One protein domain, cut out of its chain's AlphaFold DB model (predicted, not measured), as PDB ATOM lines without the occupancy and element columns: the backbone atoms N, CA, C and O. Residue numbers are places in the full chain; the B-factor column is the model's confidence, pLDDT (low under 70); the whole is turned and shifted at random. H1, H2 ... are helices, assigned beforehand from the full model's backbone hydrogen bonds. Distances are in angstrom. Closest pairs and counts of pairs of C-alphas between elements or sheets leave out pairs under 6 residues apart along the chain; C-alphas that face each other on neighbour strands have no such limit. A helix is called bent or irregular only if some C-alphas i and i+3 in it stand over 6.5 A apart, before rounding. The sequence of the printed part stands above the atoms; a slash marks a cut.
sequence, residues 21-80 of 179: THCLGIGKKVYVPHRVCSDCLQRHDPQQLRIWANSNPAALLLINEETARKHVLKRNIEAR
ATOM      1  N   THR A  21     135.518 146.540 249.882       66.00
ATOM      2  CA  THR A  21     134.547 147.625 249.643       66.00
ATOM      3  C   THR A  21     134.265 148.495 250.875       66.00
ATOM      4  O   THR A  21     133.752 149.601 250.727       66.00
ATOM      5  N   HIS A  22     134.633 148.046 252.080       67.50
ATOM      6  CA  HIS A  22     134.514 148.801 253.335       67.50
ATOM      7  C   HIS A  22     135.751 149.663 253.639       67.50
ATOM      8  O   HIS A  22     135.802 150.366 254.654       67.50
ATOM      9  N   CYS A  23     136.775 149.619 252.784       69.75
ATOM     10  CA  CYS A  23     137.942 150.483 252.891       69.75
ATOM     11  C   CYS A  23     137.630 151.866 252.300       69.75
ATOM     12  O   CYS A  23     137.580 152.034 251.085       69.75
ATOM     13  N   LEU A  24     137.472 152.880 253.158       64.19
ATOM     14  CA  LEU A  24     137.188 154.260 252.728       64.19
ATOM     15  C   LEU A  24     138.385 154.964 252.065       64.19
ATOM     16  O   LEU A  24     138.204 156.032 251.490       64.19
ATOM     17  N   GLY A  25     139.590 154.378 252.146       59.06
ATOM     18  CA  GLY A  25     140.767 154.727 251.340       59.06
ATOM     19  C   GLY A  25     141.021 156.223 251.139       59.06
ATOM     20  O   GLY A  25     141.330 156.634 250.019       59.06
ATOM     21  N   ILE A  26     140.861 157.048 252.181       53.00
ATOM     22  CA  ILE A  26     140.903 158.506 252.036       53.00
ATOM     23  C   ILE A  26     142.347 158.922 251.721       53.00
ATOM     24  O   ILE A  26     143.215 158.963 252.585       53.00
ATOM     25  N   GLY A  27     142.620 159.207 250.445       49.88
ATOM     26  CA  GLY A  27     143.874 159.805 249.981       49.88
ATOM     27  C   GLY A  27     145.069 158.864 249.770       49.88
ATOM     28  O   GLY A  27     146.102 159.333 249.297       49.88
ATOM     29  N   LYS A  28     144.975 157.555 250.048       53.31
ATOM     30  CA  LYS A  28     146.050 156.584 249.749       53.31
ATOM     31  C   LYS A  28     145.473 155.259 249.245       53.31
ATOM     32  O   LYS A  28     144.984 154.442 250.020       53.31
ATOM     33  N   LYS A  29     145.559 155.026 247.931       49.91
ATOM     34  CA  LYS A  29     145.304 153.711 247.323       49.91
ATOM     35  C   LYS A  29     146.497 152.804 247.640       49.91
ATOM     36  O   LYS A  29     147.515 152.856 246.959       49.91
ATOM     37  N   VAL A  30     146.404 152.044 248.730       53.06
ATOM     38  CA  VAL A  30     147.452 151.105 249.153       53.06
ATOM     39  C   VAL A  30     147.188 149.757 248.482       53.06
ATOM     40  O   VAL A  30     146.177 149.118 248.757       53.06
ATOM     41  N   TYR A  31     148.086 149.346 247.588       47.28
ATOM     42  CA  TYR A  31     148.107 148.001 247.020       47.28
ATOM     43  C   TYR A  31     149.062 147.145 247.845       47.28
ATOM     44  O   TYR A  31     150.276 147.226 247.658       47.28
ATOM     45  N   VAL A  32     148.525 146.354 248.776       56.22
ATOM     46  CA  VAL A  32     149.248 145.196 249.304       56.22
ATOM     47  C   VAL A  32     148.239 144.057 249.520       56.22
ATOM     48  O   VAL A  32     147.545 144.076 250.536       56.22
ATOM     49  N   PRO A  33     148.216 143.038 248.638       52.22
ATOM     50  CA  PRO A  33     147.254 141.919 248.636       52.22
ATOM     51  C   PRO A  33     147.076 141.193 249.976       52.22
ATOM     52  O   PRO A  33     146.109 140.470 250.203       52.22
ATOM     53  N   HIS A  34     148.046 141.351 250.877       57.91
ATOM     54  CA  HIS A  34     148.125 140.623 252.133       57.91
ATOM     55  C   HIS A  34     148.108 141.510 253.385       57.91
ATOM     56  O   HIS A  34     148.499 141.037 254.452       57.91
ATOM     57  N   ARG A  35     147.715 142.792 253.294       67.25
ATOM     58  CA  ARG A  35     147.742 143.710 254.450       67.25
ATOM     59  C   ARG A  35     146.460 144.531 254.605       67.25
ATOM     60  O   ARG A  35     145.828 144.945 253.638       67.25
ATOM     61  N   VAL A  36     146.099 144.792 255.860       72.19
ATOM     62  CA  VAL A  36     145.075 145.772 256.248       72.19
ATOM     63  C   VAL A  36     145.712 147.167 256.202       72.19
ATOM     64  O   VAL A  36     146.844 147.333 256.659       72.19
ATOM     65  N   CYS A  37     145.030 148.180 255.659       73.12
ATOM     66  CA  CYS A  37     145.557 149.549 255.681       73.12
ATOM     67  C   CYS A  37     145.461 150.179 257.086       73.12
ATOM     68  O   CYS A  37     144.617 149.789 257.894       73.12
ATOM     69  N   SER A  38     146.299 151.185 257.365       73.00
ATOM     70  CA  SER A  38     146.327 151.899 258.657       73.00
ATOM     71  C   SER A  38     144.966 152.461 259.058       73.00
ATOM     72  O   SER A  38     144.585 152.399 260.223       73.00
ATOM     73  N   ASP A  39     144.206 152.961 258.086       74.12
ATOM     74  CA  ASP A  39     142.901 153.563 258.339       74.12
ATOM     75  C   ASP A  39     141.876 152.502 258.742       74.12
ATOM     76  O   ASP A  39     141.081 152.722 259.653       74.12
ATOM     77  N   CYS A  40     141.917 151.329 258.106       76.12
ATOM     78  CA  CYS A  40     141.049 150.213 258.468       76.12
ATOM     79  C   CYS A  40     141.431 149.621 259.830       76.12
ATOM     80  O   CYS A  40     140.536 149.323 260.610       76.12
ATOM     81  N   LEU A  41     142.727 149.540 260.156       76.19
ATOM     82  CA  LEU A  41     143.214 149.128 261.483       76.19
ATOM     83  C   LEU A  41     142.734 150.054 262.618       76.19
ATOM     84  O   LEU A  41     142.535 149.619 263.756       76.19
ATOM     85  N   GLN A  42     142.558 151.343 262.328       74.69
ATOM     86  CA  GLN A  42     142.095 152.317 263.315       74.69
ATOM     87  C   GLN A  42     140.570 152.388 263.421       74.69
ATOM     88  O   GLN A  42     140.070 152.581 264.525       74.69
ATOM     89  N   ARG A  43     139.849 152.241 262.304       73.62
ATOM     90  CA  ARG A  43     138.400 152.492 262.228       73.62
ATOM     91  C   ARG A  43     137.526 151.267 262.458       73.62
ATOM     92  O   ARG A  43     136.403 151.430 262.918       73.62
ATOM     93  N   HIS A  44     137.997 150.082 262.075       75.69
ATOM     94  CA  HIS A  44     137.194 148.862 262.139       75.69
ATOM     95  C   HIS A  44     137.497 148.063 263.398       75.69
ATOM     96  O   HIS A  44     138.610 148.098 263.932       75.69
ATOM     97  N   ASP A  45     136.490 147.320 263.846       76.31
ATOM     98  CA  ASP A  45     136.613 146.407 264.973       76.31
ATOM     99  C   ASP A  45     137.662 145.305 264.682       76.31
ATOM    100  O   ASP A  45     137.660 144.719 263.590       76.31
ATOM    101  N   PRO A  46     138.569 144.983 265.630       78.06
ATOM    102  CA  PRO A  46     139.586 143.954 265.427       78.06
ATOM    103  C   PRO A  46     139.032 142.557 265.119       78.06
ATOM    104  O   PRO A  46     139.674 141.820 264.368       78.06
ATOM    105  N   GLN A  47     137.869 142.164 265.659       77.50
ATOM    106  CA  GLN A  47     137.259 140.865 265.337       77.50
ATOM    107  C   GLN A  47     136.726 140.865 263.908       77.50
ATOM    108  O   GLN A  47     136.969 139.922 263.157       77.50
ATOM    109  N   GLN A  48     136.084 141.954 263.493       78.38
ATOM    110  CA  GLN A  48     135.634 142.130 262.116       78.38
ATOM    111  C   GLN A  48     136.803 142.088 261.118       78.38
ATOM    112  O   GLN A  48     136.737 141.382 260.110       78.38
ATOM    113  N   LEU A  49     137.921 142.754 261.430       76.81
ATOM    114  CA  LEU A  49     139.144 142.683 260.626       76.81
ATOM    115  C   LEU A  49     139.723 141.260 260.560       76.81
ATOM    116  O   LEU A  49     140.223 140.865 259.508       76.81
ATOM    117  N   ARG A  50     139.650 140.477 261.647       80.25
ATOM    118  CA  ARG A  50     140.089 139.067 261.669       80.25
ATOM    119  C   ARG A  50     139.217 138.175 260.791       80.25
ATOM    120  O   ARG A  50     139.758 137.316 260.100       80.25
ATOM    121  N   ILE A  51     137.900 138.396 260.787       80.88
ATOM    122  CA  ILE A  51     136.961 137.684 259.908       80.88
ATOM    123  C   ILE A  51     137.298 137.987 258.448       80.88
ATOM    124  O   ILE A  51     137.488 137.070 257.650       80.88
ATOM    125  N   TRP A  52     137.447 139.268 258.106       78.06
ATOM    126  CA  TRP A  52     137.794 139.678 256.747       78.06
ATOM    127  C   TRP A  52     139.181 139.203 256.315       78.06
ATOM    128  O   TRP A  52     139.380 138.899 255.141       78.06
ATOM    129  N   ALA A  53     140.133 139.085 257.248       78.88
ATOM    130  CA  ALA A  53     141.472 138.577 256.964       78.88
ATOM    131  C   ALA A  53     141.466 137.136 256.442       78.88
ATOM    132  O   ALA A  53     142.450 136.748 255.820       78.88
ATOM    133  N   ASN A  54     140.392 136.365 256.657       77.94
ATOM    134  CA  ASN A  54     140.180 135.038 256.076       77.94
ATOM    135  C   ASN A  54     141.434 134.141 256.143       77.94
ATOM    136  O   ASN A  54     141.958 133.679 255.130       77.94
ATOM    137  N   SER A  55     141.969 133.961 257.355       73.94
ATOM    138  CA  SER A  55     143.181 133.168 257.633       73.94
ATOM    139  C   SER A  55     144.484 133.681 257.000       73.94
ATOM    140  O   SER A  55     145.485 132.967 256.999       73.94
ATOM    141  N   ASN A  56     144.531 134.921 256.507       81.19
ATOM    142  CA  ASN A  56     145.764 135.536 256.027       81.19
ATOM    143  C   ASN A  56     146.715 135.837 257.206       81.19
ATOM    144  O   ASN A  56     146.434 136.738 258.006       81.19
ATOM    145  N   PRO A  57     147.869 135.149 257.313       81.62
ATOM    146  CA  PRO A  57     148.741 135.262 258.479       81.62
ATOM    147  C   PRO A  57     149.365 136.654 258.616       81.62
ATOM    148  O   PRO A  57     149.498 137.157 259.727       81.62
ATOM    149  N   ALA A  58     149.702 137.317 257.505       79.94
ATOM    150  CA  ALA A  58     150.299 138.650 257.532       79.94
ATOM    151  C   ALA A  58     149.304 139.714 258.024       79.94
ATOM    152  O   ALA A  58     149.666 140.588 258.812       79.94
ATOM    153  N   ALA A  59     148.040 139.618 257.603       77.50
ATOM    154  CA  ALA A  59     146.982 140.502 258.081       77.50
ATOM    155  C   ALA A  59     146.670 140.259 259.566       77.50
ATOM    156  O   ALA A  59     146.548 141.215 260.328       77.50
ATOM    157  N   LEU A  60     146.599 138.992 259.989       81.94
ATOM    158  CA  LEU A  60     146.347 138.628 261.385       81.94
ATOM    159  C   LEU A  60     147.456 139.112 262.324       81.94
ATOM    160  O   LEU A  60     147.148 139.633 263.394       81.94
ATOM    161  N   LEU A  61     148.728 138.992 261.925       85.25
ATOM    162  CA  LEU A  61     149.858 139.516 262.698       85.25
ATOM    163  C   LEU A  61     149.732 141.028 262.919       85.25
ATOM    164  O   LEU A  61     149.788 141.477 264.060       85.25
ATOM    165  N   LEU A  62     149.460 141.795 261.860       81.44
ATOM    166  CA  LEU A  62     149.290 143.248 261.957       81.44
ATOM    167  C   LEU A  62     148.089 143.647 262.826       81.44
ATOM    168  O   LEU A  62     148.188 144.573 263.630       81.44
ATOM    169  N   ILE A  63     146.958 142.942 262.700       82.75
ATOM    170  CA  ILE A  63     145.786 143.179 263.555       82.75
ATOM    171  C   ILE A  63     146.142 142.909 265.021       82.75
ATOM    172  O   ILE A  63     145.763 143.685 265.898       82.75
ATOM    173  N   ASN A  64     146.882 141.834 265.304       84.75
ATOM    174  CA  ASN A  64     147.282 141.474 266.662       84.75
ATOM    175  C   ASN A  64     148.261 142.483 267.270       84.75
ATOM    176  O   ASN A  64     148.080 142.865 268.426       84.75
ATOM    177  N   GLU A  65     149.248 142.947 266.504       86.38
ATOM    178  CA  GLU A  65     150.183 143.993 266.933       86.38
ATOM    179  C   GLU A  65     149.449 145.294 267.275       86.38
ATOM    180  O   GLU A  65     149.644 145.857 268.355       86.38
ATOM    181  N   GLU A  66     148.548 145.746 266.400       83.88
ATOM    182  CA  GLU A  66     147.782 146.971 266.635       83.88
ATOM    183  C   GLU A  66     146.828 146.822 267.826       83.88
ATOM    184  O   GLU A  66     146.702 147.726 268.656       83.88
ATOM    185  N   THR A  67     146.198 145.654 267.962       84.44
ATOM    186  CA  THR A  67     145.347 145.337 269.113       84.44
ATOM    187  C   THR A  67     146.163 145.393 270.403       84.44
ATOM    188  O   THR A  67     145.762 146.070 271.350       84.44
ATOM    189  N   ALA A  68     147.339 144.764 270.445       86.62
ATOM    190  CA  ALA A  68     148.221 144.797 271.609       86.62
ATOM    191  C   ALA A  68     148.657 146.231 271.960       86.62
ATOM    192  O   ALA A  68     148.628 146.621 273.130       86.62
ATOM    193  N   ARG A  69     148.978 147.049 270.952       86.19
ATOM    194  CA  ARG A  69     149.315 148.468 271.129       86.19
ATOM    195  C   ARG A  69     148.169 149.254 271.774       86.19
ATOM    196  O   ARG A  69     148.413 150.023 272.707       86.19
ATOM    197  N   LYS A  70     146.925 149.038 271.330       84.50
ATOM    198  CA  LYS A  70     145.728 149.668 271.919       84.50
ATOM    199  C   LYS A  70     145.505 149.233 273.374       84.50
ATOM    200  O   LYS A  70     145.206 150.081 274.209       84.50
ATOM    201  N   HIS A  71     145.743 147.966 273.714       84.12
ATOM    202  CA  HIS A  71     145.649 147.494 275.105       84.12
ATOM    203  C   HIS A  71     146.696 148.145 276.019       84.12
ATOM    204  O   HIS A  71     146.394 148.497 277.159       84.12
ATOM    205  N   VAL A  72     147.925 148.347 275.535       88.69
ATOM    206  CA  VAL A  72     148.956 149.078 276.293       88.69
ATOM    207  C   VAL A  72     148.533 150.531 276.518       88.69
ATOM    208  O   VAL A  72     148.660 151.046 277.628       88.69
ATOM    209  N   LEU A  73     147.988 151.185 275.487       86.62
ATOM    210  CA  LEU A  73     147.466 152.545 275.604       86.62
ATOM    211  C   LEU A  73     146.332 152.631 276.636       86.62
ATOM    212  O   LEU A  73     146.379 153.508 277.497       86.62
ATOM    213  N   LYS A  74     145.376 151.695 276.596       86.25
ATOM    214  CA  LYS A  74     144.294 151.582 277.581       86.25
ATOM    215  C   LYS A  74     144.841 151.521 279.004       86.25
ATOM    216  O   LYS A  74     144.533 152.402 279.800       86.25
ATOM    217  N   ARG A  75     145.735 150.568 279.297       88.12
ATOM    218  CA  ARG A  75     146.337 150.427 280.637       88.12
ATOM    219  C   ARG A  75     147.019 151.710 281.105       88.12
ATOM    220  O   ARG A  75     146.893 152.077 282.266       88.12
ATOM    221  N   ASN A  76     147.718 152.414 280.213       90.75
ATOM    222  CA  ASN A  76     148.380 153.680 280.548       90.75
ATOM    223  C   ASN A  76     147.391 154.812 280.868       90.75
ATOM    224  O   ASN A  76     147.710 155.700 281.662       90.75
ATOM    225  N   ILE A  77     146.221 154.818 280.230       82.56
ATOM    226  CA  ILE A  77     145.155 155.798 280.465       82.56
ATOM    227  C   ILE A  77     144.431 155.477 281.779       82.56
ATOM    228  O   ILE A  77     144.294 156.369 282.619       82.56
ATOM    229  N   GLU A  78     144.086 154.207 281.994       87.56
ATOM    230  CA  GLU A  78     143.431 153.703 283.209       87.56
ATOM    231  C   GLU A  78     144.310 153.838 284.450       87.56
ATOM    232  O   GLU A  78     143.833 154.263 285.500       87.56
ATOM    233  N   ALA A  79     145.622 153.614 284.323       89.38
ATOM    234  CA  ALA A  79     146.586 153.864 285.396       89.38
ATOM    235  C   ALA A  79     146.625 155.338 285.847       89.38
ATOM    236  O   ALA A  79     147.128 155.640 286.925       89.38
ATOM    237  N   ARG A  80     146.098 156.265 285.034       90.62
ATOM    238  CA  ARG A  80     145.968 157.694 285.357       90.62
ATOM    239  C   ARG A  80     144.547 158.078 285.791       90.62
ATOM    240  O   ARG A  80     144.228 159.264 285.795       90.62
TER     241      ARG A  80
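AT A GLANCE: This is residues 21 to 80 of the 179 residues of the protein "FtsJ, 23S rRNA methylase" of Pyrenophora tritici-repentis (UniProt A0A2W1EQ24). A long helix, H3, folds back from the short helix H2 to make a helical hairpin of unequal arms, and its far part, with residues 71 to 80 standing free, sticks out as an arm from a small body. In that body the short helix H1 lies near both helices of the hairpin, at a steep tilt to each, and residues 21 to 37 form a long looping stretch with no named element at the end away from the arm. The printed part has 60 residues, with three named helices in the order H1, H2, H3 and no named strand; the class is all helix. The whole is only just loose, close to compact, with a radius of gyration of the C-alphas of 12.8 A, and the C-alphas span 39 by 27 by 15 A.

IN THESE COORDINATES: The printed part begins with C-alpha 21 at (134.547, 147.625, 249.643), and residues 21 to 37 hold no named element. H1 is residues 38 to 43, and its C-alpha 38 stands at (146.327, 151.899, 258.657). H2 is residues 46 to 52. H3 is residues 57 to 78, 31.3 A from its first to its last C-alpha, and it ends with C-alpha 78 at (143.431, 153.703, 283.209). H1, H2 and H3 are not bent.

HOW THE PARTS SIT: H2 and H3 form a helical hairpin, two helices that follow each other and run opposite ways, here at a shallow tilt of 13 degrees. They touch, H3 with residues 59 to 67 alone, and their closest C-alphas are those of Arg 50 and Leu 60, 6.3 A apart. H1 is close to H3 but not clearly touching it, with the C-alphas of Leu 41 and Ile 63 the closest at 6.8 A. Their lines stand at a steep tilt of 56 degrees, and they run the same way. H1 is also close to H2 but not clearly touching it, with the C-alphas of Leu 41 and Leu 49 the closest at 7.7 A. These two run opposite ways at a steep tilt of 65 degrees. In H1, H2 and H3 every O i to N i+4 pair is within hydrogen-bond range.

THE WHOLE: The two C-alphas farthest apart are those of Pro 33 and Arg 80, at 40.0 A. Residues 71 to 80, of which 71 to 78 belong to H3, stand free; without them the body has 50 residues and spans 26 by 22 by 15 A. The printed part has no cut. The links from H1 to H2 and from H2 to H3 are tight, with 2 and 4 residues between the helices. The mean pLDDT of the printed part is 75.3, and residues 21 to 35 are under 70.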